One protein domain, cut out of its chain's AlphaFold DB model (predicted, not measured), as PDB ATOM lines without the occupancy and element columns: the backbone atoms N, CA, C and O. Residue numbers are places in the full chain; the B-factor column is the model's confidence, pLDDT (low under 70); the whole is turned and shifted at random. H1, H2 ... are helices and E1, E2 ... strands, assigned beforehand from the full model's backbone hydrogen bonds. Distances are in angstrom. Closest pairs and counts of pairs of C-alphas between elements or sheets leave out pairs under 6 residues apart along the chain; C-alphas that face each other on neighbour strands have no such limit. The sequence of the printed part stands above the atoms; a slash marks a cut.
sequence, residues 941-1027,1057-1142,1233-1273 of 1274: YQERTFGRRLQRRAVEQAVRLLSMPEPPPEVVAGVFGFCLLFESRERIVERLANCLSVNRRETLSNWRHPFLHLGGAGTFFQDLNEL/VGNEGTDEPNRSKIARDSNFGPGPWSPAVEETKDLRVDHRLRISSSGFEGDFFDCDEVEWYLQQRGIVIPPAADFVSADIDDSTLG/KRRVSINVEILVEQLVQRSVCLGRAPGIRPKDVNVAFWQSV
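Overview. This is residues 941 to 1027, 1057 to 1142 and 1233 to 1273 of the 1274 residues of an uncharacterized protein of Verticillium longisporum (UniProt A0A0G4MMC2). A two-stranded antiparallel ladder, E1 and E2, makes one end of the long axis and helix H5 makes the other; between them the short hairpin E3 and E4 sits in the middle, with H1 and H2 packing on it. H3 packs on H1, while H6 and H7 lie between this core and the ladder, and H4 lies off to one side, touching no helix. The long unnamed stretch of residues 1093 to 1130 runs from the H5 end to the ladder. The printed part has 214 residues, with seven named helices and four named strands in the order H1 H2 H3 H4 H5 E1 E2 H6 E3 E4 H7; it is mostly helix, although under half of its residues are in named elements. It is compact, with a radius of gyration of the C-alphas of 17.0 A and spans of 54 by 42 by 33 A.

Along the chain. E1 is residues 1131 to 1136, 16.1 A long, and E2 is residues 1234 to 1239, 16.3 A long. H6, residues 1240 to 1248, follows E2 directly. E3 is residues 1251 to 1253 and E4 residues 1258 to 1260. H7, residues 1262 to 1272, is 16.0 A long and ends at C-alpha 1272 (151.902, 134.395, 287.384). H1, residues 946 to 962, is the longest helix at 24.1 A and begins at C-alpha 946 (152.040, 132.065, 272.585). H2 is residues 969 to 976, H3 residues 985 to 997 with 18.4 A, H4 residues 1022 to 1027, and H5 residues 1083 to 1092, beginning at C-alpha 1083 (174.600, 157.856, 259.255).

Arrangement. E1 and E2 are antiparallel at 152 degrees, with N 1134 and O 1236 2.8 A apart, within hydrogen-bond range. The closest C-alphas of E2 and H7, Ile 1238 and Ser 1272, are 5.2 A apart. H6 and H7 touch, closest at C-alphas 1243 and 1272, 5.0 A, at a shallow tilt of 34.7 degrees, only just short of steep, opposite ways. H1 touches H6 with residues 950 to 957 alone, closest at C-alphas 954 and 1248, 5.3 A, at a steep tilt of 52 degrees, the same way. The hairpin E3 and E4 is antiparallel at 139 degrees, with N 1259 and O 1252 2.8 A apart. The closest C-alphas of H2 and E3, Val 975 and Val 1252, are 4.5 A apart. H1 and H3 touch, closest at C-alphas 959 and 989, 5.8 A, at 36 degrees, only just steep, opposite ways. H5 touches no helix. Every O i to N i+4 pair is within hydrogen-bond range in H1 to H6, and 6 of 7 in H7.

Size, cuts and confidence. The C-alphas of Pro 1083 and Lys 1233, the two farthest apart, are 54.1 A apart. Residues 1028 to 1056 are not printed, with 11.0 A between C-alphas 1027 and 1057, nor are residues 1143 to 1232, with 13.6 A between C-alphas 1142 and 1233. The links H3 to H4 and H5 to E1 are long. The mean pLDDT of the printed part is 86.3, and residues 1022 to 1027, 1072 to 1073 and 1138 to 1142 are under 70.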
ATOM      1  N   TYR A 941     145.036 137.526 272.405       79.50
ATOM      2  CA  TYR A 941     144.556 136.194 272.801       79.50
ATOM      3  C   TYR A 941     144.114 135.326 271.611       79.50
ATOM      4  O   TYR A 941     144.088 134.104 271.709       79.50
ATOM      5  N   GLN A 942     143.791 135.938 270.465       82.31
ATOM      6  CA  GLN A 942     143.386 135.231 269.253       82.31
ATOM      7  C   GLN A 942     144.564 134.754 268.375       82.31
ATOM      8  O   GLN A 942     144.325 134.117 267.340       82.31
ATOM      9  N   GLU A 943     145.815 135.090 268.702       88.00
ATOM     10  CA  GLU A 943     146.990 134.649 267.940       88.00
ATOM     11  C   GLU A 943     147.198 133.125 267.979       88.00
ATOM     12  O   GLU A 943     146.589 132.387 268.753       88.00
ATOM     13  N   ARG A 944     147.994 132.625 267.028       86.94
ATOM     14  CA  ARG A 944     148.110 131.183 266.735       86.94
ATOM     15  C   ARG A 944     148.977 130.384 267.704       86.94
ATOM     16  O   ARG A 944     148.918 129.158 267.657       86.94
ATOM     17  N   THR A 945     149.798 131.080 268.468       91.31
ATOM     18  CA  THR A 945     150.985 130.615 269.189       91.31
ATOM     19  C   THR A 945     151.233 131.615 270.322       91.31
ATOM     20  O   THR A 945     150.832 132.784 270.210       91.31
ATOM     21  N   PHE A 946     151.831 131.188 271.432       92.12
ATOM     22  CA  PHE A 946     152.040 132.065 272.585       92.12
ATOM     23  C   PHE A 946     153.006 133.209 272.286       92.12
ATOM     24  O   PHE A 946     152.700 134.356 272.614       92.12
ATOM     25  N   GLY A 947     154.102 132.937 271.575       91.81
ATOM     26  CA  GLY A 947     155.078 133.948 271.187       91.81
ATOM     27  C   GLY A 947     154.437 135.072 270.381       91.81
ATOM     28  O   GLY A 947     154.702 136.246 270.624       91.81
ATOM     29  N   ARG A 948     153.455 134.758 269.524       91.44
ATOM     30  CA  ARG A 948     152.671 135.781 268.812       91.44
ATOM     31  C   ARG A 948     151.638 136.502 269.682       91.44
ATOM     32  O   ARG A 948     151.408 137.685 269.430       91.44
ATOM     33  N   ARG A 949     151.026 135.856 270.691       92.12
ATOM     34  CA  ARG A 949     150.184 136.550 271.700       92.12
ATOM     35  C   ARG A 949     151.033 137.585 272.435       92.12
ATOM     36  O   ARG A 949     150.664 138.758 272.457       92.12
ATOM     37  N   LEU A 950     152.195 137.171 272.941       93.81
ATOM     38  CA  LEU A 950     153.153 138.039 273.621       93.81
ATOM     39  C   LEU A 950     153.647 139.169 272.705       93.81
ATOM     40  O   LEU A 950     153.536 140.335 273.075       93.81
ATOM     41  N   GLN A 951     154.107 138.853 271.489       93.75
ATOM     42  CA  GLN A 951     154.603 139.845 270.531       93.75
ATOM     43  C   GLN A 951     153.528 140.873 270.176       93.75
ATOM     44  O   GLN A 951     153.807 142.072 270.181       93.75
ATOM     45  N   ARG A 952     152.281 140.443 269.922       92.38
ATOM     46  CA  ARG A 952     151.186 141.381 269.652       92.38
ATOM     47  C   ARG A 952     150.858 142.232 270.879       92.38
ATOM     48  O   ARG A 952     150.749 143.442 270.723       92.38
ATOM     49  N   ARG A 953     150.750 141.654 272.083       92.88
ATOM     50  CA  ARG A 953     150.442 142.408 273.316       92.88
ATOM     51  C   ARG A 953     151.538 143.423 273.660       92.88
ATOM     52  O   ARG A 953     151.224 144.551 274.032       92.88
ATOM     53  N   ALA A 954     152.806 143.052 273.476       93.94
ATOM     54  CA  ALA A 954     153.953 143.941 273.634       93.94
ATOM     55  C   ALA A 954     153.901 145.110 272.641       93.94
ATOM     56  O   ALA A 954     154.022 146.260 273.046       93.94
ATOM     57  N   VAL A 955     153.653 144.841 271.352       93.12
ATOM     58  CA  VAL A 955     153.552 145.892 270.323       93.12
ATOM     59  C   VAL A 955     152.312 146.778 270.542       93.12
ATOM     60  O   VAL A 955     152.406 147.990 270.377       93.12
ATOM     61  N   GLU A 956     151.176 146.223 270.977       92.38
ATOM     62  CA  GLU A 956     149.975 146.988 271.359       92.38
ATOM     63  C   GLU A 956     150.271 147.962 272.512       92.38
ATOM     64  O   GLU A 956     149.951 149.146 272.409       92.38
ATOM     65  N   GLN A 957     150.926 147.501 273.585       91.50
ATOM     66  CA  GLN A 957     151.298 148.365 274.714       91.50
ATOM     67  C   GLN A 957     152.419 149.351 274.347       91.50
ATOM     68  O   GLN A 957     152.394 150.489 274.808       91.50
ATOM     69  N   ALA A 958     153.348 148.972 273.465       92.56
ATOM     70  CA  ALA A 958     154.394 149.853 272.948       92.56
ATOM     71  C   ALA A 958     153.814 151.020 272.128       92.56
ATOM     72  O   ALA A 958     154.187 152.172 272.354       92.56
ATOM     73  N   VAL A 959     152.850 150.750 271.234       92.50
ATOM     74  CA  VAL A 959     152.085 151.803 270.538       92.50
ATOM     75  C   VAL A 959     151.314 152.646 271.546       92.50
ATOM     76  O   VAL A 959     151.342 153.869 271.445       92.50
ATOM     77  N   ARG A 960     150.656 152.026 272.534       91.19
ATOM     78  CA  ARG A 960     149.855 152.740 273.537       91.19
ATOM     79  C   ARG A 960     150.697 153.720 274.354       91.19
ATOM     80  O   ARG A 960     150.316 154.881 274.440       91.19
ATOM     81  N   LEU A 961     151.843 153.278 274.874       92.00
ATOM     82  CA  LEU A 961     152.806 154.100 275.613       92.00
ATOM     83  C   LEU A 961     153.336 155.248 274.744       92.00
ATOM     84  O   LEU A 961     153.228 156.407 275.130       92.00
ATOM     85  N   LEU A 962     153.832 154.960 273.536       91.31
ATOM     86  CA  LEU A 962     154.354 156.005 272.648       91.31
ATOM     87  C   LEU A 962     153.278 156.934 272.064       91.31
ATOM     88  O   LEU A 962     153.632 158.001 271.565       91.31
ATOM     89  N   SER A 963     151.993 156.580 272.157       89.50
ATOM     90  CA  SER A 963     150.855 157.416 271.733       89.50
ATOM     91  C   SER A 963     150.173 158.161 272.890       89.50
ATOM     92  O   SER A 963     149.176 158.844 272.660       89.50
ATOM     93  N   MET A 964     150.677 158.060 274.127       88.38
ATOM     94  CA  MET A 964     150.211 158.921 275.220       88.38
ATOM     95  C   MET A 964     150.557 160.394 274.921       88.38
ATOM     96  O   MET A 964     151.641 160.652 274.386       88.38
ATOM     97  N   PRO A 965     149.694 161.367 275.280       84.81
ATOM     98  CA  PRO A 965     150.009 162.790 275.130       84.81
ATOM     99  C   PRO A 965     151.304 163.166 275.860       84.81
ATOM    100  O   PRO A 965     152.192 163.783 275.279       84.81
ATOM    101  N   GLU A 966     151.438 162.681 277.094       86.88
ATOM    102  CA  GLU A 966     152.592 162.865 277.970       86.88
ATOM    103  C   GLU A 966     153.034 161.483 278.493       86.88
ATOM    104  O   GLU A 966     152.465 160.965 279.458       86.88
ATOM    105  N   PRO A 967     153.956 160.792 277.795       89.50
ATOM    106  CA  PRO A 967     154.431 159.476 278.205       89.50
ATOM    107  C   PRO A 967     155.540 159.604 279.270       89.50
ATOM    108  O   PRO A 967     156.426 160.445 279.104       89.50
ATOM    109  N   PRO A 968     155.567 158.766 280.327       91.12
ATOM    110  CA  PRO A 968     156.604 158.843 281.360       91.12
ATOM    111  C   PRO A 968     158.018 158.682 280.764       91.12
ATOM    112  O   PRO A 968     158.306 157.631 280.178       91.12
ATOM    113  N   PRO A 969     158.912 159.684 280.893       87.31
ATOM    114  CA  PRO A 969     160.166 159.719 280.139       87.31
ATOM    115  C   PRO A 969     161.123 158.596 280.541       87.31
ATOM    116  O   PRO A 969     161.765 158.014 279.674       87.31
ATOM    117  N   GLU A 970     161.160 158.222 281.821       89.44
ATOM    118  CA  GLU A 970     161.967 157.104 282.330       89.44
ATOM    119  C   GLU A 970     161.528 155.757 281.737       89.44
ATOM    120  O   GLU A 970     162.362 154.948 281.336       89.44
ATOM    121  N   VAL A 971     160.215 155.533 281.599       89.44
ATOM    122  CA  VAL A 971     159.661 154.298 281.016       89.44
ATOM    123  C   VAL A 971     159.903 154.261 279.505       89.44
ATOM    124  O   VAL A 971     160.268 153.220 278.959       89.44
ATOM    125  N   VAL A 972     159.768 155.398 278.814       92.19
ATOM    126  CA  VAL A 972     160.116 155.501 277.386       92.19
ATOM    127  C   VAL A 972     161.617 155.292 277.165       92.19
ATOM    128  O   VAL A 972     161.991 154.570 276.242       92.19
ATOM    129  N   ALA A 973     162.474 155.851 278.020       90.31
ATOM    130  CA  ALA A 973     163.916 155.641 277.968       90.31
ATOM    131  C   ALA A 973     164.286 154.174 278.241       90.31
ATOM    132  O   ALA A 973     165.064 153.607 277.480       90.31
ATOM    133  N   GLY A 974     163.684 153.529 279.244       89.00
ATOM    134  CA  GLY A 974     163.929 152.119 279.567       89.00
ATOM    135  C   GLY A 974     163.454 151.131 278.493       89.00
ATOM    136  O   GLY A 974     164.110 150.118 278.263       89.00
ATOM    137  N   VAL A 975     162.350 151.424 277.793       92.62
ATOM    138  CA  VAL A 975     161.803 150.530 276.752       92.62
ATOM    139  C   VAL A 975     162.365 150.832 275.356       92.62
ATOM    140  O   VAL A 975     162.587 149.903 274.580       92.62
ATOM    141  N   PHE A 976     162.607 152.098 275.004       94.69
ATOM    142  CA  PHE A 976     162.956 152.517 273.634       94.69
ATOM    143  C   PHE A 976     164.291 153.251 273.495       94.69
ATOM    144  O   PHE A 976     164.684 153.521 272.361       94.69
ATOM    145  N   GLY A 977     164.996 153.555 274.590       89.94
ATOM    146  CA  GLY A 977     166.233 154.342 274.609       89.94
ATOM    147  C   GLY A 977     167.255 153.963 273.536       89.94
ATOM    148  O   GLY A 977     167.772 154.854 272.874       89.94
ATOM    149  N   PHE A 978     167.478 152.668 273.272       91.31
ATOM    150  CA  PHE A 978     168.345 152.238 272.167       91.31
ATOM    151  C   PHE A 978     167.796 152.584 270.768       91.31
ATOM    152  O   PHE A 978     168.531 153.113 269.941       91.31
ATOM    153  N   CYS A 979     166.512 152.325 270.484       91.81
ATOM    154  CA  CYS A 979     165.909 152.683 269.189       91.81
ATOM    155  C   CYS A 979     165.916 154.207 268.959       91.81
ATOM    156  O   CYS A 979     166.134 154.663 267.839       91.81
ATOM    157  N   LEU A 980     165.717 154.991 270.025       92.38
ATOM    158  CA  LEU A 980     165.673 156.456 269.984       92.38
ATOM    159  C   LEU A 980     167.017 157.116 269.622       92.38
ATOM    160  O   LEU A 980     167.037 158.306 269.322       92.38
ATOM    161  N   LEU A 981     168.124 156.362 269.588       88.88
ATOM    162  CA  LEU A 981     169.428 156.846 269.114       88.88
ATOM    163  C   LEU A 981     169.459 157.106 267.596       88.88
ATOM    164  O   LEU A 981     170.273 157.896 267.128       88.88
ATOM    165  N   PHE A 982     168.595 156.442 266.818       91.00
ATOM    166  CA  PHE A 982     168.617 156.495 265.346       91.00
ATOM    167  C   PHE A 982     167.228 156.499 264.676       91.00
ATOM    168  O   PHE A 982     167.130 156.699 263.462       91.00
ATOM    169  N   GLU A 983     166.147 156.283 265.428       91.88
ATOM    170  CA  GLU A 983     164.765 156.263 264.939       91.88
ATOM    171  C   GLU A 983     163.887 157.179 265.808       91.88
ATOM    172  O   GLU A 983     163.827 157.020 267.025       91.88
ATOM    173  N   SER A 984     163.194 158.151 265.200       92.38
ATOM    174  CA  SER A 984     162.345 159.084 265.955       92.38
ATOM    175  C   SER A 984     161.100 158.393 266.528       92.38
ATOM    176  O   SER A 984     160.637 157.383 265.990       92.38
ATOM    177  N   ARG A 985     160.513 158.962 267.592       90.56
ATOM    178  CA  ARG A 985     159.292 158.450 268.248       90.56
ATOM    179  C   ARG A 985     158.178 158.152 267.239       90.56
ATOM    180  O   ARG A 985     157.534 157.111 267.327       90.56
ATOM    181  N   GLU A 986     157.990 159.028 266.259       91.62
ATOM    182  CA  GLU A 986     156.953 158.941 265.227       91.62
ATOM    183  C   GLU A 986     157.210 157.751 264.298       91.62
ATOM    184  O   GLU A 986     156.289 156.993 264.004       91.62
ATOM    185  N   ARG A 987     158.470 157.532 263.893       91.25
ATOM    186  CA  ARG A 987     158.871 156.366 263.089       91.25
ATOM    187  C   ARG A 987     158.744 155.061 263.868       91.25
ATOM    188  O   ARG A 987     158.273 154.079 263.303       91.25
ATOM    189  N   ILE A 988     159.077 155.053 265.162       92.81
ATOM    190  CA  ILE A 988     158.848 153.890 266.032       92.81
ATOM    191  C   ILE A 988     157.341 153.584 266.115       92.81
ATOM    192  O   ILE A 988     156.947 152.433 265.928       92.81
ATOM    193  N   VAL A 989     156.481 154.592 266.315       93.19
ATOM    194  CA  VAL A 989     155.014 154.421 266.310       93.19
ATOM    195  C   VAL A 989     154.518 153.905 264.958       93.19
ATOM    196  O   VAL A 989     153.769 152.929 264.931       93.19
ATOM    197  N   GLU A 990     154.964 154.482 263.838       91.88
ATOM    198  CA  GLU A 990     154.592 154.033 262.490       91.88
ATOM    199  C   GLU A 990     155.022 152.575 262.248       91.88
ATOM    200  O   GLU A 990     154.233 151.752 261.782       91.88
ATOM    201  N   ARG A 991     156.256 152.212 262.621       93.06
ATOM    202  CA  ARG A 991     156.801 150.849 262.533       93.06
ATOM    203  C   ARG A 991     155.973 149.850 263.340       93.06
ATOM    204  O   ARG A 991     155.651 148.772 262.833       93.06
ATOM    205  N   LEU A 992     155.623 150.187 264.579       92.94
ATOM    206  CA  LEU A 992     154.842 149.319 265.460       92.94
ATOM    207  C   LEU A 992     153.377 149.208 264.998       92.94
ATOM    208  O   LEU A 992     152.839 148.103 264.950       92.94
ATOM    209  N   ALA A 993     152.752 150.305 264.566       90.50
ATOM    210  CA  ALA A 993     151.404 150.302 263.993       90.50
ATOM    211  C   ALA A 993     151.332 149.469 262.699       90.50
ATOM    212  O   ALA A 993     150.412 148.664 262.526       90.50
ATOM    213  N   ASN A 994     152.348 149.576 261.833       89.50
ATOM    214  CA  ASN A 994     152.508 148.699 260.675       89.50
ATOM    215  C   ASN A 994     152.576 147.220 261.103       89.50
ATOM    216  O   ASN A 994     151.864 146.406 260.517       89.50
ATOM    217  N   CYS A 995     153.327 146.866 262.155       87.69
ATOM    218  CA  CYS A 995     153.355 145.494 262.690       87.69
ATOM    219  C   CYS A 995     151.984 145.027 263.218       87.69
ATOM    220  O   CYS A 995     151.613 143.874 263.010       87.69
ATOM    221  N   LEU A 996     151.184 145.898 263.845       88.19
ATOM    222  CA  LEU A 996     149.833 145.535 264.304       88.19
ATOM    223  C   LEU A 996     148.845 145.298 263.158       88.19
ATOM    224  O   LEU A 996     147.964 144.446 263.298       88.19
ATOM    225  N   SER A 997     149.013 145.987 262.023       85.25
ATOM    226  CA  SER A 997     148.186 145.791 260.821       85.25
ATOM    227  C   SER A 997     148.324 144.393 260.191       85.25
ATOM    228  O   SER A 997     147.468 143.969 259.411       85.25
ATOM    229  N   VAL A 998     149.384 143.658 260.550       82.75
ATOM    230  CA  VAL A 998     149.715 142.340 260.005       82.75
ATOM    231  C   VAL A 998     148.727 141.266 260.476       82.75
ATOM    232  O   VAL A 998     148.379 141.154 261.656       82.75
ATOM    233  N   ASN A 999     148.286 140.425 259.538       80.19
ATOM    234  CA  ASN A 999     147.333 139.342 259.789       80.19
ATOM    235  C   ASN A 999     147.975 138.151 260.523       80.19
ATOM    236  O   ASN A 999     149.166 137.893 260.387       80.19
ATOM    237  N   ARG A1000     147.160 137.290 261.161       79.12
ATOM    238  CA  ARG A1000     147.603 136.022 261.802       79.12
ATOM    239  C   ARG A1000     148.211 134.968 260.849       79.12
ATOM    240  O   ARG A1000     148.327 133.798 261.207       79.12
ATOM    241  N   ARG A1001     148.502 135.329 259.598       79.12
ATOM    242  CA  ARG A1001     149.202 134.498 258.607       79.12
ATOM    243  C   ARG A1001     150.608 134.993 258.300       79.12
ATOM    244  O   ARG A1001     151.375 134.191 257.797       79.12
ATOM    245  N   GLU A1002     150.932 136.238 258.616       85.12
ATOM    246  CA  GLU A1002     152.191 136.904 258.283       85.12
ATOM    247  C   GLU A1002     152.976 137.205 259.573       85.12
ATOM    248  O   GLU A1002     152.368 137.408 260.631       85.12
ATOM    249  N   THR A1003     154.309 137.190 259.517       89.38
ATOM    250  CA  THR A1003     155.173 137.380 260.702       89.38
ATOM    251  C   THR A1003     155.016 138.768 261.331       89.38
ATOM    252  O   THR A1003     154.902 139.767 260.624       89.38
ATOM    253  N   LEU A1004     155.022 138.837 262.666       89.56
ATOM    254  CA  LEU A1004     155.037 140.106 263.410       89.56
ATOM    255  C   LEU A1004     156.461 140.684 263.546       89.56
ATOM    256  O   LEU A1004     156.623 141.831 263.956       89.56
ATOM    257  N   SER A1005     157.488 139.906 263.188       90.50
ATOM    258  CA  SER A1005     158.892 140.324 263.214       90.50
ATOM    259  C   SER A1005     159.221 141.297 262.077       90.50
ATOM    260  O   SER A1005     159.111 140.965 260.894       90.50
ATOM    261  N   ASN A1006     159.692 142.499 262.420       90.25
ATOM    262  CA  ASN A1006     160.046 143.520 261.437       90.25
ATOM    263  C   ASN A1006     161.424 143.268 260.802       90.25
ATOM    264  O   ASN A1006     162.424 143.900 261.146       90.25
ATOM    265  N   TRP A1007     161.455 142.410 259.781       89.38
ATOM    266  CA  TRP A1007     162.637 142.150 258.948       89.38
ATOM    267  C   TRP A1007     163.165 143.375 258.163       89.38
ATOM    268  O   TRP A1007     164.157 143.255 257.450       89.38
ATOM    269  N   ARG A1008     162.538 144.560 258.245       87.81
ATOM    270  CA  ARG A1008     163.082 145.807 257.663       87.81
ATOM    271  C   ARG A1008     163.972 146.603 258.628       87.81
ATOM    272  O   ARG A1008     164.517 147.615 258.201       87.81
ATOM    273  N   HIS A1009     164.082 146.217 259.902       90.56
ATOM    274  CA  HIS A1009     164.903 146.949 260.873       90.56
ATOM    275  C   HIS A1009     166.415 146.751 260.600       90.56
ATOM    276  O   HIS A1009     166.787 145.665 260.151       90.56
ATOM    277  N   PRO A1010     167.296 147.748 260.846       89.31
ATOM    278  CA  PRO A1010     168.724 147.621 260.537       89.31
ATOM    279  C   PRO A1010     169.432 146.509 261.313       89.31
ATOM    280  O   PRO A1010     170.233 145.784 260.736       89.31
ATOM    281  N   PHE A1011     169.102 146.332 262.591       91.12
ATOM    282  CA  PHE A1011     169.656 145.284 263.447       91.12
ATOM    283  C   PHE A1011     168.641 144.144 263.603       91.12
ATOM    284  O   PHE A1011     167.478 144.399 263.914       91.12
ATOM    285  N   LEU A1012     169.052 142.889 263.387       88.75
ATOM    286  CA  LEU A1012     168.120 141.752 263.445       88.75
ATOM    287  C   LEU A1012     168.241 140.941 264.737       88.75
ATOM    288  O   LEU A1012     167.218 140.522 265.273       88.75
ATOM    289  N   HIS A1013     169.450 140.768 265.272       89.94
ATOM    290  CA  HIS A1013     169.713 139.876 266.408       89.94
ATOM    291  C   HIS A1013     170.372 140.595 267.604       89.94
ATOM    292  O   HIS A1013     171.335 140.104 268.190       89.94
ATOM    293  N   LEU A1014     169.871 141.790 267.952       89.31
ATOM    294  CA  LEU A1014     170.336 142.564 269.115       89.31
ATOM    295  C   LEU A1014     170.225 141.755 270.413       89.31
ATOM    296  O   LEU A1014     169.217 141.093 270.647       89.31
ATOM    297  N   GLY A1015     171.263 141.805 271.248       85.69
ATOM    298  CA  GLY A1015     171.349 141.001 272.472       85.69
ATOM    299  C   GLY A1015     171.330 139.487 272.225       85.69
ATOM    300  O   GLY A1015     171.038 138.742 273.157       85.69
ATOM    301  N   GLY A1016     171.580 139.052 270.981       86.06
ATOM    302  CA  GLY A1016     171.458 137.674 270.505       86.06
ATOM    303  C   GLY A1016     170.039 137.239 270.107       86.06
ATOM    304  O   GLY A1016     169.872 136.118 269.629       86.06
ATOM    305  N   ALA A1017     169.018 138.090 270.251       87.31
ATOM    306  CA  ALA A1017     167.617 137.699 270.092       87.31
ATOM    307  C   ALA A1017     167.327 137.021 268.736       87.31
ATOM    308  O   ALA A1017     167.506 137.620 267.672       87.31
ATOM    309  N   GLY A1018     166.827 135.788 268.764       84.06
ATOM    310  CA  GLY A1018     166.522 134.921 267.620       84.06
ATOM    311  C   GLY A1018     167.642 133.944 267.230       84.06
ATOM    312  O   GLY A1018     167.537 133.312 266.175       84.06
ATOM    313  N   THR A1019     168.723 133.840 268.013       86.31
ATOM    314  CA  THR A1019     169.904 133.007 267.695       86.31
ATOM    315  C   THR A1019     170.179 131.882 268.693       86.31
ATOM    316  O   THR A1019     171.011 131.024 268.407       86.31
ATOM    317  N   PHE A1020     169.483 131.831 269.832       81.88
ATOM    318  CA  PHE A1020     169.882 130.957 270.937       81.88
ATOM    319  C   PHE A1020     169.440 129.491 270.778       81.88
ATOM    320  O   PHE A1020     169.989 128.623 271.452       81.88
ATOM    321  N   PHE A1021     168.523 129.182 269.848       82.88
ATOM    322  CA  PHE A1021     168.132 127.798 269.516       82.88
ATOM    323  C   PHE A1021     168.363 127.501 268.050       82.88
ATOM    324  O   PHE A1021     167.602 127.910 267.168       82.88
ATOM    325  N   GLN A1022     169.406 126.717 267.805       65.94
ATOM    326  CA  GLN A1022     169.704 126.194 266.480       65.94
ATOM    327  C   GLN A1022     168.569 125.268 266.007       65.94
ATOM    328  O   GLN A1022     168.095 125.451 264.893       65.94
ATOM    329  N   ASP A1023     167.999 124.425 266.881       63.41
ATOM    330  CA  ASP A1023     166.797 123.606 266.605       63.41
ATOM    331  C   ASP A1023     165.618 124.407 266.015       63.41
ATOM    332  O   ASP A1023     164.928 123.953 265.095       63.41
ATOM    333  N   LEU A1024     165.363 125.604 266.555       65.62
ATOM    334  CA  LEU A1024     164.255 126.464 266.134       65.62
ATOM    335  C   LEU A1024     164.517 127.067 264.743       65.62
ATOM    336  O   LEU A1024     163.595 127.218 263.943       65.62
ATOM    337  N   ASN A1025     165.786 127.334 264.421       56.75
ATOM    338  CA  ASN A1025     166.223 127.852 263.125       56.75
ATOM    339  C   ASN A1025     166.420 126.751 262.053       56.75
ATOM    340  O   ASN A1025     166.137 126.982 260.874       56.75
ATOM    341  N   GLU A1026     166.856 125.542 262.423       45.25
ATOM    342  CA  GLU A1026     167.119 124.441 261.485       45.25
ATOM    343  C   GLU A1026     165.843 123.788 260.939       45.25
ATOM    344  O   GLU A1026     165.801 123.398 259.767       45.25
ATOM    345  N   LEU A1027     164.775 123.678 261.739       44.44
ATOM    346  CA  LEU A1027     163.533 123.015 261.312       44.44
ATOM    347  C   LEU A1027     162.811 123.738 260.150       44.44
ATOM    348  O   LEU A1027     162.073 123.095 259.391       44.44
ATOM    349  N   VAL A1057     155.799 127.087 266.952       86.06
ATOM    350  CA  VAL A1057     156.337 128.017 267.951       86.06
ATOM    351  C   VAL A1057     156.379 129.413 267.332       86.06
ATOM    352  O   VAL A1057     156.824 129.568 266.196       86.06
ATOM    353  N   GLY A1058     155.916 130.443 268.036       87.38
ATOM    354  CA  GLY A1058     156.119 131.828 267.620       87.38
ATOM    355  C   GLY A1058     155.588 132.144 266.215       87.38
ATOM    356  O   GLY A1058     154.430 131.849 265.895       87.38
ATOM    357  N   ASN A1059     156.418 132.739 265.356       87.44
ATOM    358  CA  ASN A1059     156.095 133.043 263.959       87.44
ATOM    359  C   ASN A1059     156.290 131.864 262.977       87.44
ATOM    360  O   ASN A1059     156.146 132.062 261.766       87.44
ATOM    361  N   GLU A1060     156.561 130.638 263.437       83.44
ATOM    362  CA  GLU A1060     156.736 129.478 262.552       83.44
ATOM    363  C   GLU A1060     155.550 129.243 261.602       83.44
ATOM    364  O   GLU A1060     154.373 129.267 261.975       83.44
ATOM    365  N   GLY A1061     155.865 128.969 260.332       76.50
ATOM    366  CA  GLY A1061     154.855 128.711 259.304       76.50
ATOM    367  C   GLY A1061     153.970 129.919 258.967       76.50
ATOM    368  O   GLY A1061     152.908 129.738 258.354       76.50
ATOM    369  N   THR A1062     154.377 131.131 259.357       83.25
ATOM    370  CA  THR A1062     153.823 132.386 258.832       83.25
ATOM    371  C   THR A1062     154.538 132.810 257.545       83.25
ATOM    372  O   THR A1062     155.660 132.399 257.263       83.25
ATOM    373  N   ASP A1063     153.855 133.593 256.716       82.62
ATOM    374  CA  ASP A1063     154.418 134.201 255.517       82.62
ATOM    375  C   ASP A1063     155.329 135.377 255.932       82.62
ATOM    376  O   ASP A1063     154.903 136.283 256.649       82.62
ATOM    377  N   GLU A1064     156.592 135.374 255.494       81.69
ATOM    378  CA  GLU A1064     157.607 136.334 255.962       81.69
ATOM    379  C   GLU A1064     158.005 137.360 254.885       81.69
ATOM    380  O   GLU A1064     159.000 137.175 254.163       81.69
ATOM    381  N   PRO A1065     157.250 138.466 254.733       73.88
ATOM    382  CA  PRO A1065     157.612 139.521 253.803       73.88
ATOM    383  C   PRO A1065     158.974 140.124 254.171       73.88
ATOM    384  O   PRO A1065     159.217 140.565 255.288       73.88
ATOM    385  N   ASN A1066     159.851 140.208 253.170       75.69
ATOM    386  CA  ASN A1066     161.219 140.737 253.231       75.69
ATOM    387  C   ASN A1066     162.304 139.848 253.868       75.69
ATOM    388  O   ASN A1066     163.448 140.050 253.471       75.69
ATOM    389  N   ARG A1067     162.020 138.821 254.695       79.44
ATOM    390  CA  ARG A1067     163.083 137.893 255.177       79.44
ATOM    391  C   ARG A1067     163.847 137.251 254.012       79.44
ATOM    392  O   ARG A1067     165.065 137.177 254.018       79.44
ATOM    393  N   SER A1068     163.139 136.915 252.932       70.38
ATOM    394  CA  SER A1068     163.706 136.383 251.678       70.38
ATOM    395  C   SER A1068     164.579 137.358 250.860       70.38
ATOM    396  O   SER A1068     165.130 136.956 249.834       70.38
ATOM    397  N   LYS A1069     164.711 138.626 251.275       73.44
ATOM    398  CA  LYS A1069     165.648 139.612 250.699       73.44
ATOM    399  C   LYS A1069     166.972 139.692 251.472       73.44
ATOM    400  O   LYS A1069     167.875 140.403 251.042       73.44
ATOM    401  N   ILE A1070     167.059 138.996 252.600       74.12
ATOM    402  CA  ILE A1070     168.150 139.024 253.571       74.12
ATOM    403  C   ILE A1070     168.827 137.645 253.518       74.12
ATOM    404  O   ILE A1070     168.164 136.637 253.255       74.12
ATOM    405  N   ALA A1071     170.147 137.570 253.701       72.44
ATOM    406  CA  ALA A1071     170.802 136.268 253.860       72.44
ATOM    407  C   ALA A1071     170.407 135.672 255.223       72.44
ATOM    408  O   ALA A1071     170.300 136.417 256.191       72.44
ATOM    409  N   ARG A1072     170.187 134.350 255.315       63.03
ATOM    410  CA  ARG A1072     169.776 133.709 256.586       63.03
ATOM    411  C   ARG A1072     170.764 133.980 257.727       63.03
ATOM    412  O   ARG A1072     170.337 134.117 258.862       63.03
ATOM    413  N   ASP A1073     172.033 134.143 257.377       65.19
ATOM    414  CA  ASP A1073     173.169 134.331 258.283       65.19
ATOM    415  C   ASP A1073     173.531 135.833 258.444       65.19
ATOM    416  O   ASP A1073     174.650 136.188 258.810       65.19
ATOM    417  N   SER A1074     172.609 136.744 258.098       80.44
ATOM    418  CA  SER A1074     172.820 138.196 258.168       80.44
ATOM    419  C   SER A1074     172.377 138.764 259.513       80.44
ATOM    420  O   SER A1074     171.186 138.864 259.796       80.44
ATOM    421  N   ASN A1075     173.339 139.269 260.281       84.56
ATOM    422  CA  ASN A1075     173.114 140.028 261.515       84.56
ATOM    423  C   ASN A1075     172.283 141.317 261.324       84.56
ATOM    424  O   ASN A1075     171.722 141.851 262.288       84.56
ATOM    425  N   PHE A1076     172.191 141.809 260.084       87.44
ATOM    426  CA  PHE A1076     171.612 143.105 259.745       87.44
ATOM    427  C   PHE A1076     170.571 143.031 258.617       87.44
ATOM    428  O   PHE A1076     170.613 142.148 257.753       87.44
ATOM    429  N   GLY A1077     169.642 143.990 258.626       84.50
ATOM    430  CA  GLY A1077     168.588 144.167 257.629       84.50
ATOM    431  C   GLY A1077     169.073 144.787 256.309       84.50
ATOM    432  O   GLY A1077     170.256 145.074 256.132       84.50
ATOM    433  N   PRO A1078     168.168 145.010 255.340       83.56
ATOM    434  CA  PRO A1078     168.536 145.549 254.032       83.56
ATOM    435  C   PRO A1078     169.001 147.012 254.130       83.56
ATOM    436  O   PRO A1078     168.231 147.878 254.542       83.56
ATOM    437  N   GLY A1079     170.246 147.281 253.730       79.69
ATOM    438  CA  GLY A1079     170.800 148.634 253.582       79.69
ATOM    439  C   GLY A1079     170.555 149.270 252.197       79.69
ATOM    440  O   GLY A1079     169.907 148.651 251.344       79.69
ATOM    441  N   PRO A1080     171.099 150.477 251.935       79.75
ATOM    442  CA  PRO A1080     171.938 151.280 252.837       79.75
ATOM    443  C   PRO A1080     171.158 151.839 254.036       79.75
ATOM    444  O   PRO A1080     169.927 151.892 254.011       79.75
ATOM    445  N   TRP A1081     171.872 152.245 255.085       86.00
ATOM    446  CA  TRP A1081     171.292 152.852 256.287       86.00
ATOM    447  C   TRP A1081     171.611 154.354 256.356       86.00
ATOM    448  O   TRP A1081     172.315 154.890 255.503       86.00
ATOM    449  N   SER A1082     171.044 155.058 257.337       88.00
ATOM    450  CA  SER A1082     171.375 156.463 257.610       88.00
ATOM    451  C   SER A1082     172.616 156.578 258.508       88.00
ATOM    452  O   SER A1082     172.820 155.689 259.335       88.00
ATOM    453  N   PRO A1083     173.381 157.688 258.456       88.06
ATOM    454  CA  PRO A1083     174.600 157.856 259.255       88.06
ATOM    455  C   PRO A1083     174.424 157.573 260.755       88.06
ATOM    456  O   PRO A1083     175.227 156.847 261.320       88.06
ATOM    457  N   ALA A1084     173.322 158.011 261.380       85.94
ATOM    458  CA  ALA A1084     173.035 157.728 262.796       85.94
ATOM    459  C   ALA A1084     172.866 156.225 263.126       85.94
ATOM    460  O   ALA A1084     173.139 155.793 264.246       85.94
ATOM    461  N   VAL A1085     172.433 155.404 262.159       91.00
ATOM    462  CA  VAL A1085     172.383 153.936 262.306       91.00
ATOM    463  C   VAL A1085     173.788 153.353 262.204       91.00
ATOM    464  O   VAL A1085     174.125 152.447 262.961       91.00
ATOM    465  N   GLU A1086     174.613 153.867 261.291       88.50
ATOM    466  CA  GLU A1086     175.995 153.415 261.115       88.50
ATOM    467  C   GLU A1086     176.871 153.808 262.314       88.50
ATOM    468  O   GLU A1086     177.589 152.951 262.821       88.50
ATOM    469  N   GLU A1087     176.704 155.021 262.845       89.75
ATOM    470  CA  GLU A1087     177.301 155.510 264.092       89.75
ATOM    471  C   GLU A1087     176.845 154.688 265.307       89.75
ATOM    472  O   GLU A1087     177.678 154.213 266.076       89.75
ATOM    473  N   THR A1088     175.537 154.436 265.464       89.12
ATOM    474  CA  THR A1088     175.038 153.566 266.549       89.12
ATOM    475  C   THR A1088     175.617 152.153 266.429       89.12
ATOM    476  O   THR A1088     175.989 151.554 267.436       89.12
ATOM    477  N   LYS A1089     175.739 151.628 265.203       88.38
ATOM    478  CA  LYS A1089     176.357 150.329 264.920       88.38
ATOM    479  C   LYS A1089     177.842 150.304 265.306       88.38
ATOM    480  O   LYS A1089     178.264 149.331 265.908       88.38
ATOM    481  N   ASP A1090     178.617 151.340 264.982       86.44
ATOM    482  CA  ASP A1090     180.071 151.359 265.221       86.44
ATOM    483  C   ASP A1090     180.465 151.766 266.652       86.44
ATOM    484  O   ASP A1090     181.531 151.370 267.118       86.44
ATOM    485  N   LEU A1091     179.630 152.535 267.365       86.44
ATOM    486  CA  LEU A1091     179.936 153.040 268.715       86.44
ATOM    487  C   LEU A1091     179.199 152.324 269.856       86.44
ATOM    488  O   LEU A1091     179.582 152.482 271.014       86.44
ATOM    489  N   ARG A1092     178.094 151.618 269.576       85.06
ATOM    490  CA  ARG A1092     177.174 151.105 270.615       85.06
ATOM    491  C   ARG A1092     176.675 149.678 270.375       85.06
ATOM    492  O   ARG A1092     175.830 149.220 271.148       85.06
ATOM    493  N   VAL A1093     177.154 148.994 269.331       88.25
ATOM    494  CA  VAL A1093     176.770 147.611 269.018       88.25
ATOM    495  C   VAL A1093     178.008 146.747 268.760       88.25
ATOM    496  O   VAL A1093     178.677 146.900 267.743       88.25
ATOM    497  N   ASP A1094     178.297 145.807 269.661       82.50
ATOM    498  CA  ASP A1094     179.467 144.925 269.543       82.50
ATOM    499  C   ASP A1094     179.378 144.004 268.307       82.50
ATOM    500  O   ASP A1094     178.300 143.748 267.763       82.50
ATOM    501  N   HIS A1095     180.489 143.357 267.932       76.44
ATOM    502  CA  HIS A1095     180.525 142.376 266.832       76.44
ATOM    503  C   HIS A1095     179.538 141.192 267.010       76.44
ATOM    504  O   HIS A1095     179.124 140.571 266.030       76.44
ATOM    505  N   ARG A1096     179.124 140.900 268.257       78.62
ATOM    506  CA  ARG A1096     178.074 139.924 268.631       78.62
ATOM    507  C   ARG A1096     176.703 140.557 268.917       78.62
ATOM    508  O   ARG A1096     175.889 139.960 269.610       78.62
ATOM    509  N   LEU A1097     176.453 141.754 268.385       86.00
ATOM    510  CA  LEU A1097     175.201 142.514 268.482       86.00
ATOM    511  C   LEU A1097     174.719 142.835 269.911       86.00
ATOM    512  O   LEU A1097     173.528 143.079 270.119       86.00
ATOM    513  N   ARG A1098     175.609 142.871 270.908       86.94
ATOM    514  CA  ARG A1098     175.258 143.433 272.226       86.94
ATOM    515  C   ARG A1098     175.053 144.926 272.108       86.94
ATOM    516  O   ARG A1098     175.745 145.574 271.336       86.94
ATOM    517  N   ILE A1099     174.124 145.450 272.896       90.81
ATOM    518  CA  ILE A1099     173.934 146.886 273.036       90.81
ATOM    519  C   ILE A1099     174.823 147.362 274.183       90.81
ATOM    520  O   ILE A1099     174.610 146.987 275.334       90.81
ATOM    521  N   SER A1100     175.776 148.231 273.872       84.94
ATOM    522  CA  SER A1100     176.764 148.761 274.823       84.94
ATOM    523  C   SER A1100     176.329 150.138 275.349       84.94
ATOM    524  O   SER A1100     177.117 151.067 275.492       84.94
ATOM    525  N   SER A1101     175.017 150.291 275.571       82.75
ATOM    526  CA  SER A1101     174.368 151.487 276.126       82.75
ATOM    527  C   SER A1101     173.681 151.148 277.447       82.75
ATOM    528  O   SER A1101     173.017 150.117 277.552       82.75
ATOM    529  N   SER A1102     173.815 152.039 278.429       78.75
ATOM    530  CA  SER A1102     173.392 151.810 279.812       78.75
ATOM    531  C   SER A1102     171.931 151.373 279.944       78.75
ATOM    532  O   SER A1102     171.032 151.926 279.313       78.75
ATOM    533  N   GLY A1103     171.695 150.330 280.745       79.94
ATOM    534  CA  GLY A1103     170.374 149.708 280.939       79.94
ATOM    535  C   GLY A1103     169.935 148.748 279.820       79.94
ATOM    536  O   GLY A1103     169.160 147.825 280.082       79.94
ATOM    537  N   PHE A1104     170.488 148.888 278.610       87.00
ATOM    538  CA  PHE A1104     170.277 147.990 277.465       87.00
ATOM    539  C   PHE A1104     171.364 146.907 277.345       87.00
ATOM    540  O   PHE A1104     171.305 146.078 276.444       87.00
ATOM    541  N   GLU A1105     172.329 146.876 278.261       87.94
ATOM    542  CA  GLU A1105     173.407 145.882 278.314       87.94
ATOM    543  C   GLU A1105     172.894 144.440 278.465       87.94
ATOM    544  O   GLU A1105     171.890 144.178 279.136       87.94
ATOM    545  N   GLY A1106     173.636 143.479 277.908       84.12
ATOM    546  CA  GLY A1106     173.438 142.046 278.140       84.12
ATOM    547  C   GLY A1106     172.439 141.353 277.206       84.12
ATOM    548  O   GLY A1106     172.438 141.559 275.993       84.12
ATOM    549  N   ASP A1107     171.663 140.438 277.793       90.75
ATOM    550  CA  ASP A1107     171.010 139.316 277.108       90.75
ATOM    551  C   ASP A1107     169.511 139.508 276.891       90.75
ATOM    552  O   ASP A1107     168.769 139.740 277.853       90.75
ATOM    553  N   PHE A1108     169.055 139.331 275.647       93.31
ATOM    554  CA  PHE A1108     167.654 139.511 275.272       93.31
ATOM    555  C   PHE A1108     167.178 138.469 274.274       93.31
ATOM    556  O   PHE A1108     167.894 138.067 273.367       93.31
ATOM    557  N   PHE A1109     165.924 138.078 274.444       94.44
ATOM    558  CA  PHE A1109     165.268 137.021 273.691       94.44
ATOM    559  C   PHE A1109     164.021 137.569 273.016       94.44
ATOM    560  O   PHE A1109     163.270 138.310 273.660       94.44
ATOM    561  N   ASP A1110     163.786 137.189 271.760       92.69
ATOM    562  CA  ASP A1110     162.544 137.565 271.082       92.69
ATOM    563  C   ASP A1110     161.341 136.752 271.584       92.69
ATOM    564  O   ASP A1110     161.485 135.811 272.358       92.69
ATOM    565  N   CYS A1111     160.129 137.124 271.169       92.69
ATOM    566  CA  CYS A1111     158.909 136.457 271.623       92.69
ATOM    567  C   CYS A1111     158.740 135.018 271.117       92.69
ATOM    568  O   CYS A1111     158.012 134.264 271.753       92.69
ATOM    569  N   ASP A1112     159.405 134.610 270.039       92.69
ATOM    570  CA  ASP A1112     159.384 133.224 269.561       92.69
ATOM    571  C   ASP A1112     160.333 132.383 270.423       92.69
ATOM    572  O   ASP A1112     159.978 131.292 270.865       92.69
ATOM    573  N   GLU A1113     161.455 132.979 270.823       92.62
ATOM    574  CA  GLU A1113     162.252 132.553 271.965       92.62
ATOM    575  C   GLU A1113     161.608 132.905 273.326       92.62
ATOM    576  O   GLU A1113     162.238 132.731 274.344       92.62
ATOM    577  N   VAL A1114     160.365 133.382 273.448       92.94
ATOM    578  CA  VAL A1114     159.571 133.299 274.710       92.94
ATOM    579  C   VAL A1114     158.313 132.456 274.503       92.94
ATOM    580  O   VAL A1114     157.495 132.264 275.387       92.94
ATOM    581  N   GLU A1115     158.203 131.826 273.341       92.62
ATOM    582  CA  GLU A1115     157.747 130.448 273.282       92.62
ATOM    583  C   GLU A1115     158.955 129.490 273.401       92.62
ATOM    584  O   GLU A1115     158.758 128.273 273.366       92.62
ATOM    585  N   TRP A1116     160.142 130.054 273.759       90.94
ATOM    586  CA  TRP A1116     161.306 129.401 274.399       90.94
ATOM    587  C   TRP A1116     161.782 129.969 275.855       90.94
ATOM    588  O   TRP A1116     162.637 130.829 276.016       90.94
ATOM    589  N   TYR A1117     161.287 129.457 277.014       90.81
ATOM    590  CA  TYR A1117     161.862 129.296 278.397       90.81
ATOM    591  C   TYR A1117     161.499 128.000 279.243       90.81
ATOM    592  O   TYR A1117     162.389 127.492 279.931       90.81
ATOM    593  N   LEU A1118     160.312 127.348 279.123       90.00
ATOM    594  CA  LEU A1118     159.939 126.010 279.695       90.00
ATOM    595  C   LEU A1118     159.404 124.717 278.878       90.00
ATOM    596  O   LEU A1118     159.343 123.675 279.508       90.00
ATOM    597  N   GLN A1119     159.085 124.592 277.559       89.38
ATOM    598  CA  GLN A1119     158.825 123.332 276.774       89.38
ATOM    599  C   GLN A1119     159.842 122.212 276.952       89.38
ATOM    600  O   GLN A1119     159.461 121.108 277.333       89.38
ATOM    601  N   GLN A1120     161.130 122.472 276.735       86.00
ATOM    602  CA  GLN A1120     162.179 121.523 277.105       86.00
ATOM    603  C   GLN A1120     162.292 121.349 278.646       86.00
ATOM    604  O   GLN A1120     162.766 120.309 279.083       86.00
ATOM    605  N   ARG A1121     161.757 122.263 279.486       84.19
ATOM    606  CA  ARG A1121     161.481 122.017 280.931       84.19
ATOM    607  C   ARG A1121     160.146 121.275 281.183       84.19
ATOM    608  O   ARG A1121     159.744 121.109 282.329       84.19
ATOM    609  N   GLY A1122     159.468 120.802 280.131       82.44
ATOM    610  CA  GLY A1122     158.246 119.983 280.164       82.44
ATOM    611  C   GLY A1122     156.933 120.707 279.834       82.44
ATOM    612  O   GLY A1122     155.864 120.118 280.003       82.44
ATOM    613  N   ILE A1123     156.983 121.985 279.440       87.19
ATOM    614  CA  ILE A1123     155.890 122.922 279.706       87.19
ATOM    615  C   ILE A1123     155.417 123.558 278.336       87.19
ATOM    616  O   ILE A1123     156.238 124.157 277.685       87.19
ATOM    617  N   VAL A1124     154.175 123.441 277.793       88.81
ATOM    618  CA  VAL A1124     153.732 123.907 276.412       88.81
ATOM    619  C   VAL A1124     152.397 124.731 276.293       88.81
ATOM    620  O   VAL A1124     151.333 124.154 276.508       88.81
ATOM    621  N   ILE A1125     152.381 126.023 275.876       89.25
ATOM    622  CA  ILE A1125     151.145 126.881 275.936       89.25
ATOM    623  C   ILE A1125     150.151 126.589 274.790       89.25
ATOM    624  O   ILE A1125     150.509 126.734 273.622       89.25
ATOM    625  N   PRO A1126     148.865 126.266 275.064       86.12
ATOM    626  CA  PRO A1126     147.848 126.145 274.020       86.12
ATOM    627  C   PRO A1126     147.366 127.520 273.506       86.12
ATOM    628  O   PRO A1126     147.186 128.449 274.298       86.12
ATOM    629  N   PRO A1127     147.058 127.670 272.202       82.12
ATOM    630  CA  PRO A1127     146.543 128.927 271.654       82.12
ATOM    631  C   PRO A1127     145.205 129.331 272.286       82.12
ATOM    632  O   PRO A1127     144.304 128.498 272.401       82.12
ATOM    633  N   ALA A1128     145.065 130.615 272.632       80.62
ATOM    634  CA  ALA A1128     143.894 131.191 273.306       80.62
ATOM    635  C   ALA A1128     143.521 130.542 274.664       80.62
ATOM    636  O   ALA A1128     142.345 130.519 275.022       80.62
ATOM    637  N   ALA A1129     144.493 130.002 275.409       84.25
ATOM    638  CA  ALA A1129     144.295 129.530 276.784       84.25
ATOM    639  C   ALA A1129     144.580 130.629 277.826       84.25
ATOM    640  O   ALA A1129     145.488 131.435 277.628       84.25
ATOM    641  N   ASP A1130     143.838 130.623 278.941       85.50
ATOM    642  CA  ASP A1130     143.927 131.653 279.996       85.50
ATOM    643  C   ASP A1130     144.311 131.087 281.377       85.50
ATOM    644  O   ASP A1130     145.209 131.627 282.022       85.50
ATOM    645  N   PHE A1131     143.696 129.968 281.805       87.94
ATOM    646  CA  PHE A1131     144.056 129.237 283.034       87.94
ATOM    647  C   PHE A1131     144.555 127.830 282.776       87.94
ATOM    648  O   PHE A1131     143.954 127.041 282.040       87.94
ATOM    649  N   VAL A1132     145.740 127.582 283.318       89.62
ATOM    650  CA  VAL A1132     146.671 126.658 282.704       89.62
ATOM    651  C   VAL A1132     147.634 126.201 283.867       89.62
ATOM    652  O   VAL A1132     148.115 127.024 284.612       89.62
ATOM    653  N   SER A1133     147.880 124.903 284.135       87.06
ATOM    654  CA  SER A1133     148.767 124.291 285.177       87.06
ATOM    655  C   SER A1133     149.796 123.251 284.662       87.06
ATOM    656  O   SER A1133     149.451 122.396 283.849       87.06
ATOM    657  N   ALA A1134     151.038 123.284 285.156       84.19
ATOM    658  CA  ALA A1134     152.189 122.475 284.726       84.19
ATOM    659  C   ALA A1134     152.663 121.450 285.778       84.19
ATOM    660  O   ALA A1134     152.419 121.651 286.962       84.19
ATOM    661  N   ASP A1135     153.403 120.414 285.349       83.75
ATOM    662  CA  ASP A1135     154.200 119.524 286.219       83.75
ATOM    663  C   ASP A1135     155.684 119.924 286.139       83.75
ATOM    664  O   ASP A1135     156.399 119.514 285.221       83.75
ATOM    665  N   ILE A1136     156.126 120.749 287.085       79.75
ATOM    666  CA  ILE A1136     157.467 121.346 287.151       79.75
ATOM    667  C   ILE A1136     158.408 120.476 287.982       79.75
ATOM    668  O   ILE A1136     157.997 119.817 288.935       79.75
ATOM    669  N   ASP A1137     159.688 120.499 287.628       76.50
ATOM    670  CA  ASP A1137     160.771 120.117 288.529       76.50
ATOM    671  C   ASP A1137     161.402 121.412 289.064       76.50
ATOM    672  O   ASP A1137     161.971 122.185 288.284       76.50
ATOM    673  N   ASP A1138     161.236 121.687 290.364       64.44
ATOM    674  CA  ASP A1138     161.601 122.969 290.995       64.44
ATOM    675  C   ASP A1138     163.119 123.262 290.880       64.44
ATOM    676  O   ASP A1138     163.533 124.421 290.942       64.44
ATOM    677  N   SER A1139     163.952 122.245 290.605       59.53
ATOM    678  CA  SER A1139     165.382 122.420 290.295       59.53
ATOM    679  C   SER A1139     165.641 123.159 288.973       59.53
ATOM    680  O   SER A1139     166.665 123.821 288.816       59.53
ATOM    681  N   THR A1140     164.713 123.091 288.012       64.12
ATOM    682  CA  THR A1140     164.951 123.558 286.634       64.12
ATOM    683  C   THR A1140     164.713 125.055 286.430       64.12
ATOM    684  O   THR A1140     165.247 125.628 285.475       64.12
ATOM    685  N   LEU A1141     163.928 125.694 287.301       64.12
ATOM    686  CA  LEU A1141     163.546 127.119 287.239       64.12
ATOM    687  C   LEU A1141     164.208 127.981 288.316       64.12
ATOM    688  O   LEU A1141     164.012 129.194 288.356       64.12
ATOM    689  N   GLY A1142     164.974 127.350 289.205       52.38
ATOM    690  CA  GLY A1142     165.298 127.929 290.499       52.38
ATOM    691  C   GLY A1142     164.079 127.910 291.423       52.38
ATOM    692  O   GLY A1142     162.947 128.177 291.009       52.38
ATOM    693  N   LYS A1233     157.739 115.821 291.031       74.50
ATOM    694  CA  LYS A1233     157.282 116.958 290.225       74.50
ATOM    695  C   LYS A1233     156.163 117.712 290.931       74.50
ATOM    696  O   LYS A1233     155.155 117.115 291.317       74.50
ATOM    697  N   ARG A1234     156.312 119.028 291.054       82.69
ATOM    698  CA  ARG A1234     155.307 119.917 291.628       82.69
ATOM    699  C   ARG A1234     154.282 120.294 290.561       82.69
ATOM    700  O   ARG A1234     154.639 120.850 289.524       82.69
ATOM    701  N   ARG A1235     152.997 120.038 290.825       84.19
ATOM    702  CA  ARG A1235     151.913 120.567 289.986       84.19
ATOM    703  C   ARG A1235     151.570 121.995 290.409       84.19
ATOM    704  O   ARG A1235     151.316 122.230 291.587       84.19
ATOM    705  N   VAL A1236     151.562 122.931 289.462       86.12
ATOM    706  CA  VAL A1236     151.419 124.378 289.715       86.12
ATOM    707  C   VAL A1236     150.495 125.001 288.672       86.12
ATOM    708  O   VAL A1236     150.698 124.742 287.489       86.12
ATOM    709  N   SER A1237     149.501 125.809 289.063       89.00
ATOM    710  CA  SER A1237     148.724 126.625 288.115       89.00
ATOM    711  C   SER A1237     149.441 127.937 287.818       89.00
ATOM    712  O   SER A1237     150.121 128.467 288.684       89.00
ATOM    713  N   ILE A1238     149.304 128.458 286.601       92.38
ATOM    714  CA  ILE A1238     149.819 129.753 286.155       92.38
ATOM    715  C   ILE A1238     148.738 130.434 285.281       92.38
ATOM    716  O   ILE A1238     147.981 129.788 284.548       92.38
ATOM    717  N   ASN A1239     148.603 131.750 285.404       92.44
ATOM    718  CA  ASN A1239     147.638 132.571 284.675       92.44
ATOM    719  C   ASN A1239     148.318 133.223 283.461       92.44
ATOM    720  O   ASN A1239     149.225 134.040 283.624       92.44
ATOM    721  N   VAL A1240     147.861 132.901 282.247       90.94
ATOM    722  CA  VAL A1240     148.524 133.342 281.006       90.94
ATOM    723  C   VAL A1240     148.408 134.843 280.760       90.94
ATOM    724  O   VAL A1240     149.327 135.412 280.178       90.94
ATOM    725  N   GLU A1241     147.343 135.521 281.193       90.31
ATOM    726  CA  GLU A1241     147.281 136.978 281.000       90.31
ATOM    727  C   GLU A1241     148.187 137.700 282.010       90.31
ATOM    728  O   GLU A1241     148.937 138.578 281.595       90.31
ATOM    729  N   ILE A1242     148.234 137.267 283.282       90.25
ATOM    730  CA  ILE A1242     149.198 137.813 284.264       90.25
ATOM    731  C   ILE A1242     150.631 137.582 283.777       90.25
ATOM    732  O   ILE A1242     151.442 138.505 283.800       90.25
ATOM    733  N   LEU A1243     150.937 136.381 283.283       93.62
ATOM    734  CA  LEU A1243     152.227 136.056 282.680       93.62
ATOM    735  C   LEU A1243     152.583 137.026 281.548       93.62
ATOM    736  O   LEU A1243     153.665 137.610 281.550       93.62
ATOM    737  N   VAL A1244     151.686 137.193 280.570       93.38
ATOM    738  CA  VAL A1244     151.921 138.080 279.424       93.38
ATOM    739  C   VAL A1244     152.109 139.520 279.896       93.38
ATOM    740  O   VAL A1244     153.005 140.195 279.401       93.38
ATOM    741  N   GLU A1245     151.338 139.995 280.874       92.62
ATOM    742  CA  GLU A1245     151.519 141.340 281.426       92.62
ATOM    743  C   GLU A1245     152.860 141.497 282.159       92.62
ATOM    744  O   GLU A1245     153.563 142.475 281.906       92.62
ATOM    745  N   GLN A1246     153.280 140.523 282.972       94.19
ATOM    746  CA  GLN A1246     154.578 140.542 283.661       94.19
ATOM    747  C   GLN A1246     155.776 140.443 282.697       94.19
ATOM    748  O   GLN A1246     156.821 141.047 282.952       94.19
ATOM    749  N   LEU A1247     155.631 139.736 281.570       95.00
ATOM    750  CA  LEU A1247     156.628 139.698 280.496       95.00
ATOM    751  C   LEU A1247     156.674 141.013 279.705       95.00
ATOM    752  O   LEU A1247     157.759 141.515 279.422       95.00
ATOM    753  N   VAL A1248     155.519 141.599 279.373       94.56
ATOM    754  CA  VAL A1248     155.442 142.877 278.641       94.56
ATOM    755  C   VAL A1248     155.985 144.035 279.483       94.56
ATOM    756  O   VAL A1248     156.718 144.867 278.950       94.56
ATOM    757  N   GLN A1249     155.713 144.061 280.792       92.56
ATOM    758  CA  GLN A1249     156.267 145.051 281.732       92.56
ATOM    759  C   GLN A1249     157.803 145.010 281.830       92.56
ATOM    760  O   GLN A1249     158.407 146.003 282.223       92.56
ATOM    761  N   ARG A1250     158.436 143.891 281.449       92.62
ATOM    762  CA  ARG A1250     159.899 143.704 281.408       92.62
ATOM    763  C   ARG A1250     160.442 143.586 279.976       92.62
ATOM    764  O   ARG A1250     161.539 143.073 279.763       92.62
ATOM    765  N   SER A1251     159.667 144.031 278.984       93.94
ATOM    766  CA  SER A1251     160.048 143.968 277.571       93.94
ATOM    767  C   SER A1251     160.652 145.276 277.060       93.94
ATOM    768  O   SER A1251     160.214 146.371 277.411       93.94
ATOM    769  N   VAL A1252     161.662 145.145 276.203       94.00
ATOM    770  CA  VAL A1252     162.472 146.237 275.648       94.00
ATOM    771  C   VAL A1252     162.391 146.200 274.117       94.00
ATOM    772  O   VAL A1252     162.282 145.133 273.514       94.00
ATOM    773  N   CYS A1253     162.411 147.348 273.439       93.88
ATOM    774  CA  CYS A1253     162.258 147.412 271.986       93.88
ATOM    775  C   CYS A1253     163.595 147.180 271.258       93.88
ATOM    776  O   CYS A1253     164.417 148.089 271.150       93.88
ATOM    777  N   LEU A1254     163.772 145.988 270.674       91.38
ATOM    778  CA  LEU A1254     164.927 145.630 269.832       91.38
ATOM    779  C   LEU A1254     164.685 145.874 268.329       91.38
ATOM    780  O   LEU A1254     165.365 145.305 267.477       91.38
ATOM    781  N   GLY A1255     163.663 146.655 267.969       89.38
ATOM    782  CA  GLY A1255     163.396 147.055 266.584       89.38
ATOM    783  C   GLY A1255     162.785 145.984 265.663       89.38
ATOM    784  O   GLY A1255     161.740 146.242 265.055       89.38
ATOM    785  N   ARG A1256     163.385 144.781 265.574       91.31
ATOM    786  CA  ARG A1256     162.791 143.598 264.911       91.31
ATOM    787  C   ARG A1256     161.614 143.051 265.717       91.31
ATOM    788  O   ARG A1256     160.567 142.754 265.144       91.31
ATOM    789  N   ALA A1257     161.805 142.895 267.024       91.94
ATOM    790  CA  ALA A1257     160.860 142.290 267.959       91.94
ATOM    791  C   ALA A1257     161.038 142.891 269.375       91.94
ATOM    792  O   ALA A1257     162.024 143.593 269.618       91.94
ATOM    793  N   PRO A1258     160.104 142.651 270.312       94.56
ATOM    794  CA  PRO A1258     160.336 142.872 271.738       94.56
ATOM    795  C   PRO A1258     161.394 141.893 272.265       94.56
ATOM    796  O   PRO A1258     161.357 140.717 271.914       94.56
ATOM    797  N   GLY A1259     162.304 142.376 273.109       93.88
ATOM    798  CA  GLY A1259     163.306 141.585 273.819       93.88
ATOM    799  C   GLY A1259     162.978 141.468 275.308       93.88
ATOM    800  O   GLY A1259     162.692 142.486 275.934       93.88
ATOM    801  N   ILE A1260     163.046 140.265 275.886       95.19
ATOM    802  CA  ILE A1260     162.861 140.034 277.334       95.19
ATOM    803  C   ILE A1260     164.062 139.265 277.901       95.19
ATOM    804  O   ILE A1260     164.449 138.226 277.356       95.19
ATOM    805  N   ARG A1261     164.646 139.751 279.004       92.81
ATOM    806  CA  ARG A1261     165.860 139.183 279.623       92.81
ATOM    807  C   ARG A1261     165.604 137.782 280.210       92.81
ATOM    808  O   ARG A1261     164.469 137.456 280.551       92.81
ATOM    809  N   PRO A1262     166.629 136.924 280.386       90.12
ATOM    810  CA  PRO A1262     166.448 135.568 280.923       90.12
ATOM    811  C   PRO A1262     165.868 135.506 282.344       90.12
ATOM    812  O   PRO A1262     164.972 134.706 282.609       90.12
ATOM    813  N   LYS A1263     166.363 136.343 283.262       89.56
ATOM    814  CA  LYS A1263     165.947 136.334 284.678       89.56
ATOM    815  C   LYS A1263     164.496 136.807 284.836       89.56
ATOM    816  O   LYS A1263     163.741 136.242 285.622       89.56
ATOM    817  N   ASP A1264     164.093 137.759 284.003       91.75
ATOM    818  CA  ASP A1264     162.755 138.350 283.983       91.75
ATOM    819  C   ASP A1264     161.658 137.343 283.620       91.75
ATOM    820  O   ASP A1264     160.538 137.479 284.104       91.75
ATOM    821  N   VAL A1265     161.967 136.302 282.835       92.50
ATOM    822  CA  VAL A1265     160.995 135.241 282.511       92.50
ATOM    823  C   VAL A1265     160.803 134.264 283.668       92.50
ATOM    824  O   VAL A1265     159.675 133.846 283.903       92.50
ATOM    825  N   ASN A1266     161.842 133.969 284.460       90.12
ATOM    826  CA  ASN A1266     161.673 133.250 285.733       90.12
ATOM    827  C   ASN A1266     160.802 134.038 286.713       90.12
ATOM    828  O   ASN A1266     159.894 133.483 287.325       90.12
ATOM    829  N   VAL A1267     161.062 135.342 286.845       90.81
ATOM    830  CA  VAL A1267     160.288 136.220 287.732       90.81
ATOM    831  C   VAL A1267     158.837 136.326 287.256       90.81
ATOM    832  O   VAL A1267     157.929 136.114 288.053       90.81
ATOM    833  N   ALA A1268     158.597 136.573 285.964       92.75
ATOM    834  CA  ALA A1268     157.249 136.638 285.397       92.75
ATOM    835  C   ALA A1268     156.501 135.298 285.492       92.75
ATOM    836  O   ALA A1268     155.303 135.294 285.775       92.75
ATOM    837  N   PHE A1269     157.195 134.168 285.314       92.00
ATOM    838  CA  PHE A1269     156.644 132.834 285.542       92.00
ATOM    839  C   PHE A1269     156.193 132.667 287.001       92.00
ATOM    840  O   PHE A1269     155.008 132.468 287.253       92.00
ATOM    841  N   TRP A1270     157.094 132.827 287.978       88.88
ATOM    842  CA  TRP A1270     156.749 132.632 289.393       88.88
ATOM    843  C   TRP A1270     155.724 133.657 289.914       88.88
ATOM    844  O   TRP A1270     154.950 133.328 290.805       88.88
ATOM    845  N   GLN A1271     155.655 134.863 289.338       89.81
ATOM    846  CA  GLN A1271     154.637 135.876 289.662       89.81
ATOM    847  C   GLN A1271     153.268 135.640 289.012       89.81
ATOM    848  O   GLN A1271     152.292 136.272 289.413       89.81
ATOM    849  N   SER A1272     153.175 134.765 288.010       91.06
ATOM    850  CA  SER A1272     151.902 134.395 287.384       91.06
ATOM    851  C   SER A1272     151.336 133.073 287.911       91.06
ATOM    852  O   SER A1272     150.237 132.692 287.508       91.06
ATOM    853  N   VAL A1273     152.048 132.403 288.825       88.31
ATOM    854  CA  VAL A1273     151.599 131.201 289.544       88.31
ATOM    855  C   VAL A1273     150.392 131.504 290.446       88.31
ATOM    856  O   VAL A1273     150.369 132.530 291.124       88.31
TER     857      VAL A1273